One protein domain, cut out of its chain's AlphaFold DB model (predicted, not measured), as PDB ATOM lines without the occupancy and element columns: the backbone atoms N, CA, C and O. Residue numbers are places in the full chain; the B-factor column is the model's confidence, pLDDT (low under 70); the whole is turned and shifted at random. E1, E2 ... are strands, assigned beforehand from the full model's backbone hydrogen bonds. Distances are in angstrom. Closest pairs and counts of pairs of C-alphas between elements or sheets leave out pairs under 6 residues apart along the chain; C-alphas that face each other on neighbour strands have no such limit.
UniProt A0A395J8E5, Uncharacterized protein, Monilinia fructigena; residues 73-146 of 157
ATOM      1  N   GLN A  73     117.978  92.665 110.521       61.66
ATOM      2  CA  GLN A  73     117.343  91.349 110.367       61.66
ATOM      3  C   GLN A  73     116.805  90.790 111.691       61.66
ATOM      4  O   GLN A  73     116.884  89.592 111.966       61.66
ATOM      5  N   MET A  74     116.280  91.668 112.543       59.09
ATOM      6  CA  MET A  74     115.641  91.249 113.777       59.09
ATOM      7  C   MET A  74     114.183  90.936 113.465       59.09
ATOM      8  O   MET A  74     113.421  91.827 113.081       59.09
ATOM      9  N   ASP A  75     113.784  89.675 113.639       59.84
ATOM     10  CA  ASP A  75     112.371  89.303 113.593       59.84
ATOM     11  C   ASP A  75     111.573  90.075 114.652       59.84
ATOM     12  O   ASP A  75     112.125  90.648 115.594       59.84
ATOM     13  N   LYS A  76     110.237  90.026 114.566       59.88
ATOM     14  CA  LYS A  76     109.316  90.631 115.556       59.88
ATOM     15  C   LYS A  76     109.609  90.214 117.011       59.88
ATOM     16  O   LYS A  76     109.161  90.881 117.939       59.88
ATOM     17  N   HIS A  77     110.361  89.128 117.207       59.41
ATOM     18  CA  HIS A  77     110.799  88.604 118.504       59.41
ATOM     19  C   HIS A  77     112.279  88.869 118.838       59.41
ATOM     20  O   HIS A  77     112.777  88.347 119.831       59.41
ATOM     21  N   GLY A  78     112.999  89.648 118.029       59.25
ATOM     22  CA  GLY A  78     114.409  89.979 118.244       59.25
ATOM     23  C   GLY A  78     115.371  88.793 118.134       59.25
ATOM     24  O   GLY A  78     116.517  88.888 118.568       59.25
ATOM     25  N   LEU A  79     114.916  87.670 117.574       59.56
ATOM     26  CA  LEU A  79     115.770  86.540 117.247       59.56
ATOM     27  C   LEU A  79     116.316  86.736 115.834       59.56
ATOM     28  O   LEU A  79     115.553  86.816 114.880       59.56
ATOM     29  N   SER A  80     117.639  86.797 115.724       63.38
ATOM     30  CA  SER A  80     118.341  86.650 114.449       63.38
ATOM     31  C   SER A  80     118.060  85.286 113.814       63.38
ATOM     32  O   SER A  80     117.656  84.368 114.521       63.38
ATOM     33  N   ASP A  81     118.361  85.136 112.523       70.38
ATOM     34  CA  ASP A  81     118.208  83.915 111.715       70.38
ATOM     35  C   ASP A  81     118.756  82.646 112.421       70.38
ATOM     36  O   ASP A  81     119.955  82.331 112.386       70.38
ATOM     37  N   ARG A  82     117.875  81.949 113.156       79.06
ATOM     38  CA  ARG A  82     118.142  80.662 113.811       79.06
ATOM     39  C   ARG A  82     117.293  79.613 113.118       79.06
ATOM     40  O   ARG A  82     116.068  79.649 113.210       79.06
ATOM     41  N   VAL A  83     117.932  78.628 112.505       84.75
ATOM     42  CA  VAL A  83     117.237  77.488 111.906       84.75
ATOM     43  C   VAL A  83     117.468  76.283 112.801       84.75
ATOM     44  O   VAL A  83     118.591  75.804 112.932       84.75
ATOM     45  N   THR A  84     116.404  75.809 113.447       87.44
ATOM     46  CA  THR A  84     116.433  74.586 114.259       87.44
ATOM     47  C   THR A  84     115.514  73.549 113.638       87.44
ATOM     48  O   THR A  84     114.360  73.845 113.335       87.44
ATOM     49  N   THR A  85     116.009  72.329 113.478       91.94
ATOM     50  CA  THR A  85     115.235  71.169 113.026       91.94
ATOM     51  C   THR A  85     115.385  70.040 114.036       91.94
ATOM     52  O   THR A  85     116.368  69.995 114.774       91.94
ATOM     53  N   GLY A  86     114.390  69.163 114.114       92.62
ATOM     54  CA  GLY A  86     114.417  68.003 114.998       92.62
ATOM     55  C   GLY A  86     113.058  67.324 115.101       92.62
ATOM     56  O   GLY A  86     112.018  67.955 114.907       92.62
ATOM     57  N   VAL A  87     113.073  66.032 115.417       92.44
ATOM     58  CA  VAL A  87     111.877  65.216 115.651       92.44
ATOM     59  C   VAL A  87     111.698  65.024 117.152       92.44
ATOM     60  O   VAL A  87     112.606  64.561 117.842       92.44
ATOM     61  N   LEU A  88     110.520  65.380 117.671       92.00
ATOM     62  CA  LEU A  88     110.178  65.122 119.065       92.00
ATOM     63  C   LEU A  88     109.916  63.624 119.258       92.00
ATOM     64  O   LEU A  88     108.948  63.089 118.721       92.00
ATOM     65  N   SER A  89     110.756  62.978 120.063       92.44
ATOM     66  CA  SER A  89     110.667  61.545 120.369       92.44
ATOM     67  C   SER A  89     110.071  61.272 121.752       92.44
ATOM     68  O   SER A  89     109.744  60.131 122.072       92.44
ATOM     69  N   SER A  90     109.921  62.299 122.595       90.56
ATOM     70  CA  SER A  90     109.232  62.183 123.882       90.56
ATOM     71  C   SER A  90     107.719  62.377 123.753       90.56
ATOM     72  O   SER A  90     107.207  63.016 122.833       90.56
ATOM     73  N   LEU A  91     106.982  61.836 124.724       90.19
ATOM     74  CA  LEU A  91     105.544  62.065 124.844       90.19
ATOM     75  C   LEU A  91     105.271  63.548 125.119       90.19
ATOM     76  O   LEU A  91     105.955  64.169 125.929       90.19
ATOM     77  N   LYS A  92     104.208  64.099 124.527       87.31
ATOM     78  CA  LYS A  92     103.827  65.514 124.701       87.31
ATOM     79  C   LYS A  92     103.495  65.897 126.152       87.31
ATOM     80  O   LYS A  92     103.563  67.066 126.509       87.31
ATOM     81  N   GLN A  93     103.132  64.916 126.978       89.31
ATOM     82  CA  GLN A  93     102.867  65.092 128.412       89.31
ATOM     83  C   GLN A  93     104.115  64.896 129.290       89.31
ATOM     84  O   GLN A  93     104.068  65.181 130.486       89.31
ATOM     85  N   SER A  94     105.218  64.396 128.723       89.00
ATOM     86  CA  SER A  94     106.460  64.160 129.456       89.00
ATOM     87  C   SER A  94     107.111  65.479 129.862       89.00
ATOM     88  O   SER A  94     107.107  66.449 129.105       89.00
ATOM     89  N   ARG A  95     107.700  65.496 131.061       89.38
ATOM     90  CA  ARG A  95     108.537  66.607 131.536       89.38
ATOM     91  C   ARG A  95     109.941  66.551 130.944       89.38
ATOM     92  O   ARG A  95     110.540  67.598 130.718       89.38
ATOM     93  N   ASP A  96     110.420  65.346 130.659       89.81
ATOM     94  CA  ASP A  96     111.688  65.131 129.977       89.81
ATOM     95  C   ASP A  96     111.490  65.225 128.464       89.81
ATOM     96  O   ASP A  96     110.547  64.641 127.907       89.81
ATOM     97  N   VAL A  97     112.387  65.955 127.803       91.81
ATOM     98  CA  VAL A  97     112.333  66.248 126.371       91.81
ATOM     99  C   VAL A  97     113.435  65.476 125.661       91.81
ATOM    100  O   VAL A  97     114.616  65.625 125.971       91.81
ATOM    101  N   LYS A  98     113.039  64.660 124.684       93.31
ATOM    102  CA  LYS A  98     113.964  63.944 123.804       93.31
ATOM    103  C   LYS A  98     113.736  64.382 122.368       93.31
ATOM    104  O   LYS A  98     112.621  64.253 121.860       93.31
ATOM    105  N   ILE A  99     114.783  64.891 121.731       94.25
ATOM    106  CA  ILE A  99     114.765  65.330 120.335       94.25
ATOM    107  C   ILE A  99     115.754  64.465 119.561       94.25
ATOM    108  O   ILE A  99     116.942  64.432 119.875       94.25
ATOM    109  N   THR A 100     115.259  63.761 118.551       94.75
ATOM    110  CA  THR A 100     116.074  62.976 117.621       94.75
ATOM    111  C   THR A 100     116.325  63.789 116.353       94.75
ATOM    112  O   THR A 100     115.482  64.597 115.963       94.75
ATOM    113  N   SER A 101     117.485  63.587 115.721       93.50
ATOM    114  CA  SER A 101     117.882  64.290 114.489       93.50
ATOM    115  C   SER A 101     117.828  65.815 114.630       93.50
ATOM    116  O   SER A 101     117.294  66.522 113.778       93.50
ATOM    117  N   ALA A 102     118.330  66.326 115.755       91.94
ATOM    118  CA  ALA A 102     118.386  67.749 116.020       91.94
ATOM    119  C   ALA A 102     119.552  68.392 115.258       91.94
ATOM    120  O   ALA A 102     120.713  68.012 115.457       91.94
ATOM    121  N   SER A 103     119.243  69.406 114.451       91.31
ATOM    122  CA  SER A 103     120.236  70.246 113.778       91.31
ATOM    123  C   SER A 103     119.950  71.722 114.040       91.31
ATOM    124  O   SER A 103     118.794  72.150 114.008       91.31
ATOM    125  N   LEU A 104     120.999  72.502 114.303       87.94
ATOM    126  CA  LEU A 104     120.913  73.920 114.651       87.94
ATOM    127  C   LEU A 104     121.924  74.721 113.834       87.94
ATOM    128  O   LEU A 104     123.132  74.488 113.921       87.94
ATOM    129  N   VAL A 105     121.421  75.708 113.101       88.06
ATOM    130  CA  VAL A 105     122.210  76.710 112.388       88.06
ATOM    131  C   VAL A 105     121.925  78.070 113.006       88.06
ATOM    132  O   VAL A 105     120.768  78.464 113.158       88.06
ATOM    133  N   PHE A 106     122.983  78.788 113.367       84.19
ATOM    134  CA  PHE A 106     122.899  80.124 113.938       84.19
ATOM    135  C   PHE A 106     123.846  81.060 113.191       84.19
ATOM    136  O   PHE A 106     125.035  80.765 113.076       84.19
ATOM    137  N   HIS A 107     123.329  82.168 112.650       79.19
ATOM    138  CA  HIS A 107     124.130  83.153 111.904       79.19
ATOM    139  C   HIS A 107     124.991  82.542 110.780       79.19
ATOM    140  O   HIS A 107     126.161  82.886 110.607       79.19
ATOM    141  N   GLY A 108     124.431  81.582 110.040       81.44
ATOM    142  CA  GLY A 108     125.132  80.896 108.949       81.44
ATOM    143  C   GLY A 108     126.200  79.893 109.398       81.44
ATOM    144  O   GLY A 108     126.885  79.321 108.552       81.44
ATOM    145  N   ARG A 109     126.346  79.640 110.704       82.81
ATOM    146  CA  ARG A 109     127.225  78.600 111.250       82.81
ATOM    147  C   ARG A 109     126.401  77.425 111.749       82.81
ATOM    148  O   ARG A 109     125.451  77.593 112.511       82.81
ATOM    149  N   VAL A 110     126.783  76.228 111.322       86.75
ATOM    150  CA  VAL A 110     126.195  74.986 111.822       86.75
ATOM    151  C   VAL A 110     126.801  74.699 113.193       86.75
ATOM    152  O   VAL A 110     128.012  74.526 113.307       86.75
ATOM    153  N   LEU A 111     125.967  74.688 114.230       87.06
ATOM    154  CA  LEU A 111     126.386  74.389 115.602       87.06
ATOM    155  C   LEU A 111     126.191  72.911 115.939       87.06
ATOM    156  O   LEU A 111     127.011  72.322 116.637       87.06
ATOM    157  N   LEU A 112     125.097  72.323 115.454       89.19
ATOM    158  CA  LEU A 112     124.726  70.930 115.686       89.19
ATOM    159  C   LEU A 112     124.225  70.321 114.377       89.19
ATOM    160  O   LEU A 112     123.438  70.960 113.674       89.19
ATOM    161  N   THR A 113     124.632  69.084 114.100       92.50
ATOM    162  CA  THR A 113     124.221  68.330 112.907       92.50
ATOM    163  C   THR A 113     123.766  66.940 113.327       92.50
ATOM    164  O   THR A 113     124.565  66.193 113.886       92.50
ATOM    165  N   ASP A 114     122.499  66.612 113.069       93.75
ATOM    166  CA  ASP A 114     121.877  65.301 113.304       93.75
ATOM    167  C   ASP A 114     122.240  64.662 114.655       93.75
ATOM    168  O   ASP A 114     122.648  63.505 114.758       93.75
ATOM    169  N   THR A 115     122.065  65.432 115.727       92.38
ATOM    170  CA  THR A 115     122.359  64.986 117.097       92.38
ATOM    171  C   THR A 115     121.103  64.572 117.858       92.38
ATOM    172  O   THR A 115     120.007  65.079 117.626       92.38
ATOM    173  N   THR A 116     121.246  63.644 118.803       93.94
ATOM    174  CA  THR A 116     120.177  63.287 119.744       93.94
ATOM    175  C   THR A 116     120.329  64.094 121.027       93.94
ATOM    176  O   THR A 116     121.326  63.946 121.734       93.94
ATOM    177  N   LEU A 117     119.343  64.932 121.341       92.06
ATOM    178  CA  LEU A 117     119.329  65.759 122.544       92.06
ATOM    179  C   LEU A 117     118.380  65.157 123.579       92.06
ATOM    180  O   LEU A 117     117.183  65.019 123.326       92.06
ATOM    181  N   GLU A 118     118.910  64.845 124.760       91.81
ATOM    182  CA  GLU A 118     118.127  64.389 125.908       91.81
ATOM    183  C   GLU A 118     118.225  65.412 127.041       91.81
ATOM    184  O   GLU A 118     119.277  65.610 127.653       91.81
ATOM    185  N   LEU A 119     117.111  66.088 127.300       91.56
ATOM    186  CA  LEU A 119     116.997  67.173 128.262       91.56
ATOM    187  C   LEU A 119     116.072  66.713 129.392       91.56
ATOM    188  O   LEU A 119     114.860  66.586 129.204       91.56
ATOM    189  N   THR A 120     116.643  66.460 130.567       92.00
ATOM    190  CA  THR A 120     115.875  66.087 131.763       92.00
ATOM    191  C   THR A 120     115.360  67.329 132.479       92.00
ATOM    192  O   THR A 120     116.082  68.323 132.634       92.00
ATOM    193  N   TYR A 121     114.125  67.266 132.969       91.38
ATOM    194  CA  TYR A 121     113.528  68.348 133.738       91.38
ATOM    195  C   TYR A 121     114.323  68.649 135.021       91.38
ATOM    196  O   TYR A 121     114.864  67.760 135.678       91.38
ATOM    197  N   GLY A 122     114.401  69.933 135.383       90.44
ATOM    198  CA  GLY A 122     115.134  70.401 136.566       90.44
ATOM    199  C   GLY A 122     116.641  70.583 136.360       90.44
ATOM    200  O   GLY A 122     117.343  70.966 137.294       90.44
ATOM    201  N   ARG A 123     117.153  70.355 135.144       90.75
ATOM    202  CA  ARG A 123     118.558  70.584 134.787       90.75
ATOM    203  C   ARG A 123     118.685  71.729 133.785       90.75
ATOM    204  O   ARG A 123     117.818  71.937 132.942       90.75
ATOM    205  N   ARG A 124     119.774  72.493 133.896       91.56
ATOM    206  CA  ARG A 124     120.082  73.617 133.001       91.56
ATOM    207  C   ARG A 124     121.161  73.187 132.021       91.56
ATOM    208  O   ARG A 124     122.278  72.896 132.441       91.56
ATOM    209  N   TYR A 125     120.818  73.167 130.741       90.00
ATOM    210  CA  TYR A 125     121.735  72.843 129.656       90.00
ATOM    211  C   TYR A 125     122.045  74.119 128.878       90.00
ATOM    212  O   TYR A 125     121.145  74.893 128.555       90.00
ATOM    213  N   GLY A 126     123.324  74.357 128.606       87.19
ATOM    214  CA  GLY A 126     123.784  75.461 127.771       87.19
ATOM    215  C   GLY A 126     124.566  74.906 126.594       87.19
ATOM    216  O   GLY A 126     125.350  73.972 126.769       87.19
ATOM    217  N   LEU A 127     124.358  75.476 125.409       84.44
ATOM    218  CA  LEU A 127     125.210  75.185 124.268       84.44
ATOM    219  C   LEU A 127     126.455  76.063 124.385       84.44
ATOM    220  O   LEU A 127     126.363  77.290 124.355       84.44
ATOM    221  N   LEU A 128     127.609  75.429 124.587       81.81
ATOM    222  CA  LEU A 128     128.894  76.113 124.624       81.81
ATOM    223  C   LEU A 128     129.580  75.926 123.279       81.81
ATOM    224  O   LEU A 128     129.947  74.815 122.902       81.81
ATOM    225  N   GLU A 129     129.760  77.028 122.572       71.81
ATOM    226  CA  GLU A 129     130.580  77.083 121.374       71.81
ATOM    227  C   GLU A 129     132.012  77.489 121.734       71.81
ATOM    228  O   GLU A 129     132.252  78.260 122.668       71.81
ATOM    229  N   ARG A 130     132.992  76.955 121.001       62.50
ATOM    230  CA  ARG A 130     134.371  77.430 121.106       62.50
ATOM    231  C   ARG A 130     134.447  78.779 120.401       62.50
ATOM    232  O   ARG A 130     134.486  78.831 119.175       62.50
ATOM    233  N   THR A 131     134.533  79.858 121.165       55.81
ATOM    234  CA  THR A 131     134.956  81.153 120.638       55.81
ATOM    235  C   THR A 131     136.430  81.061 120.248       55.81
ATOM    236  O   THR A 131     137.327  81.160 121.083       55.81
ATOM    237  N   VAL A 132     136.696  80.835 118.960       44.03
ATOM    238  CA  VAL A 132     137.986  81.210 118.373       44.03
ATOM    239  C   VAL A 132     138.002  82.736 118.367       44.03
ATOM    240  O   VAL A 132     137.108  83.370 117.808       44.03
ATOM    241  N   ALA A 133     138.940  83.303 119.119       44.72
ATOM    242  CA  ALA A 133     139.027  84.719 119.423       44.72
ATOM    243  C   ALA A 133     139.236  85.552 118.153       44.72
ATOM    244  O   ALA A 133     140.357  85.663 117.680       44.72
ATOM    245  N   GLU A 134     138.161  86.144 117.633       47.97
ATOM    246  CA  GLU A 134     138.216  87.264 116.686       47.97
ATOM    247  C   GLU A 134     136.847  87.976 116.605       47.97
ATOM    248  O   GLU A 134     136.259  88.141 115.545       47.97
ATOM    249  N   SER A 135     136.247  88.321 117.751       47.84
ATOM    250  CA  SER A 135     135.239  89.402 117.877       47.84
ATOM    251  C   SER A 135     134.668  89.483 119.306       47.84
ATOM    252  O   SER A 135     134.457  88.452 119.942       47.84
ATOM    253  N   PRO A 136     134.392  90.691 119.836       45.47
ATOM    254  CA  PRO A 136     133.964  90.895 121.224       45.47
ATOM    255  C   PRO A 136     132.451  90.726 121.487       45.47
ATOM    256  O   PRO A 136     131.973  91.131 122.545       45.47
ATOM    257  N   LEU A 137     131.670  90.133 120.580       50.75
ATOM    258  CA  LEU A 137     130.218  89.978 120.768       50.75
ATOM    259  C   LEU A 137     129.880  88.562 121.257       50.75
ATOM    260  O   LEU A 137     129.718  87.623 120.486       50.75
ATOM    261  N   SER A 138     129.809  88.423 122.581       47.84
ATOM    262  CA  SER A 138     129.467  87.195 123.308       47.84
ATOM    263  C   SER A 138     127.976  86.854 123.165       47.84
ATOM    264  O   SER A 138     127.141  87.338 123.932       47.84
ATOM    265  N   SER A 139     127.616  86.008 122.197       53.47
ATOM    266  CA  SER A 139     126.260  85.463 122.053       53.47
ATOM    267  C   SER A 139     126.093  84.164 122.849       53.47
ATOM    268  O   SER A 139     126.268  83.070 122.325       53.47
ATOM    269  N   ARG A 140     125.720  84.248 124.132       51.25
ATOM    270  CA  ARG A 140     125.301  83.056 124.894       51.25
ATOM    271  C   ARG A 140     123.885  82.638 124.486       51.25
ATOM    272  O   ARG A 140     122.923  83.326 124.818       51.25
ATOM    273  N   LEU A 141     123.744  81.493 123.818       52.78
ATOM    274  CA  LEU A 141     122.445  80.882 123.523       52.78
ATOM    275  C   LEU A 141     122.056  79.879 124.624       52.78
ATOM    276  O   LEU A 141     122.651  78.810 124.756       52.78
ATOM    277  N   SER A 142     121.043  80.226 125.422       52.72
ATOM    278  CA  SER A 142     120.449  79.335 126.426       52.72
ATOM    279  C   SER A 142     119.225  78.636 125.839       52.72
ATOM    280  O   SER A 142     118.278  79.300 125.420       52.72
ATOM    281  N   ILE A 143     119.222  77.302 125.826       56.69
ATOM    282  CA  ILE A 143     118.061  76.506 125.414       56.69
ATOM    283  C   ILE A 143     117.236  76.222 126.672       56.69
ATOM    284  O   ILE A 143     117.567  75.344 127.466       56.69
ATOM    285  N   CYS A 144     116.167  76.992 126.877       43.53
ATOM    286  CA  CYS A 144     115.195  76.738 127.939       43.53
ATOM    287  C   CYS A 144     114.043  75.889 127.388       43.53
ATOM    288  O   CYS A 144     113.283  76.346 126.537       43.53
ATOM    289  N   ALA A 145     113.883  74.667 127.897       43.31
ATOM    290  CA  ALA A 145     112.694  73.859 127.652       43.31
ATOM    291  C   ALA A 145     111.540  74.393 128.519       43.31
ATOM    292  O   ALA A 145     111.432  74.042 129.692       43.31
ATOM    293  N   ASN A 146     110.706  75.282 127.966       46.19
ATOM    294  CA  ASN A 146     109.502  75.782 128.637       46.19
ATOM    295  C   ASN A 146     108.238  75.289 127.912       46.19
ATOM    296  O   ASN A 146     108.028  75.579 126.737       46.19
TER     297      ASN A 146
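This is residues 73 to 146 of the 157 residues of an uncharacterized protein of Monilinia fructigena (UniProt A0A395J8E5). Little of this domain is regular structure: look for one sharply bent, twisted sheet, E1, E2 and E3, with the long unnamed stretch 120 to 146 looping across its open side. Residues 74 to 79 and 132 to 138 stick out. The printed part has 74 residues, no named helix and three strands, antiparallel, in order E1 - E2 - E3; the class is all strand, with 28 residues in named elements. It is only just loose, close to compact (radius of gyration of the C-alphas 13.9 A), and only just elongated, spanning 41 by 27 by 23 A.

Start at E2, residues 97 to 106, the inner strand, which bends by 87 degrees at residue 100. E1, residues 82 to 88, forms a hairpin with it at 162 degrees; find N 85 and O 103, 2.8 A apart. E3, residues 109 to 119, bends by 81 degrees at residue 114 and forms the other hairpin, at 167 degrees; N 99 and O 117 are 2.9 A apart. Together they make a meander, each strand the antiparallel neighbour of the one before.

Find C-alpha 82 at (118.142, 80.662, 113.811); E1 runs 18.2 A from there. E2 spans 21.4 A. E3 spans 22.9 A, to C-alpha 119 at (116.997, 67.173, 128.262).

The C-alphas farthest apart, Gln 93 and Glu 134, are 43.3 A apart. The printed part has no cut, and no link is long. Confidence is under 70 at residues 73 to 80 and 130 to 146.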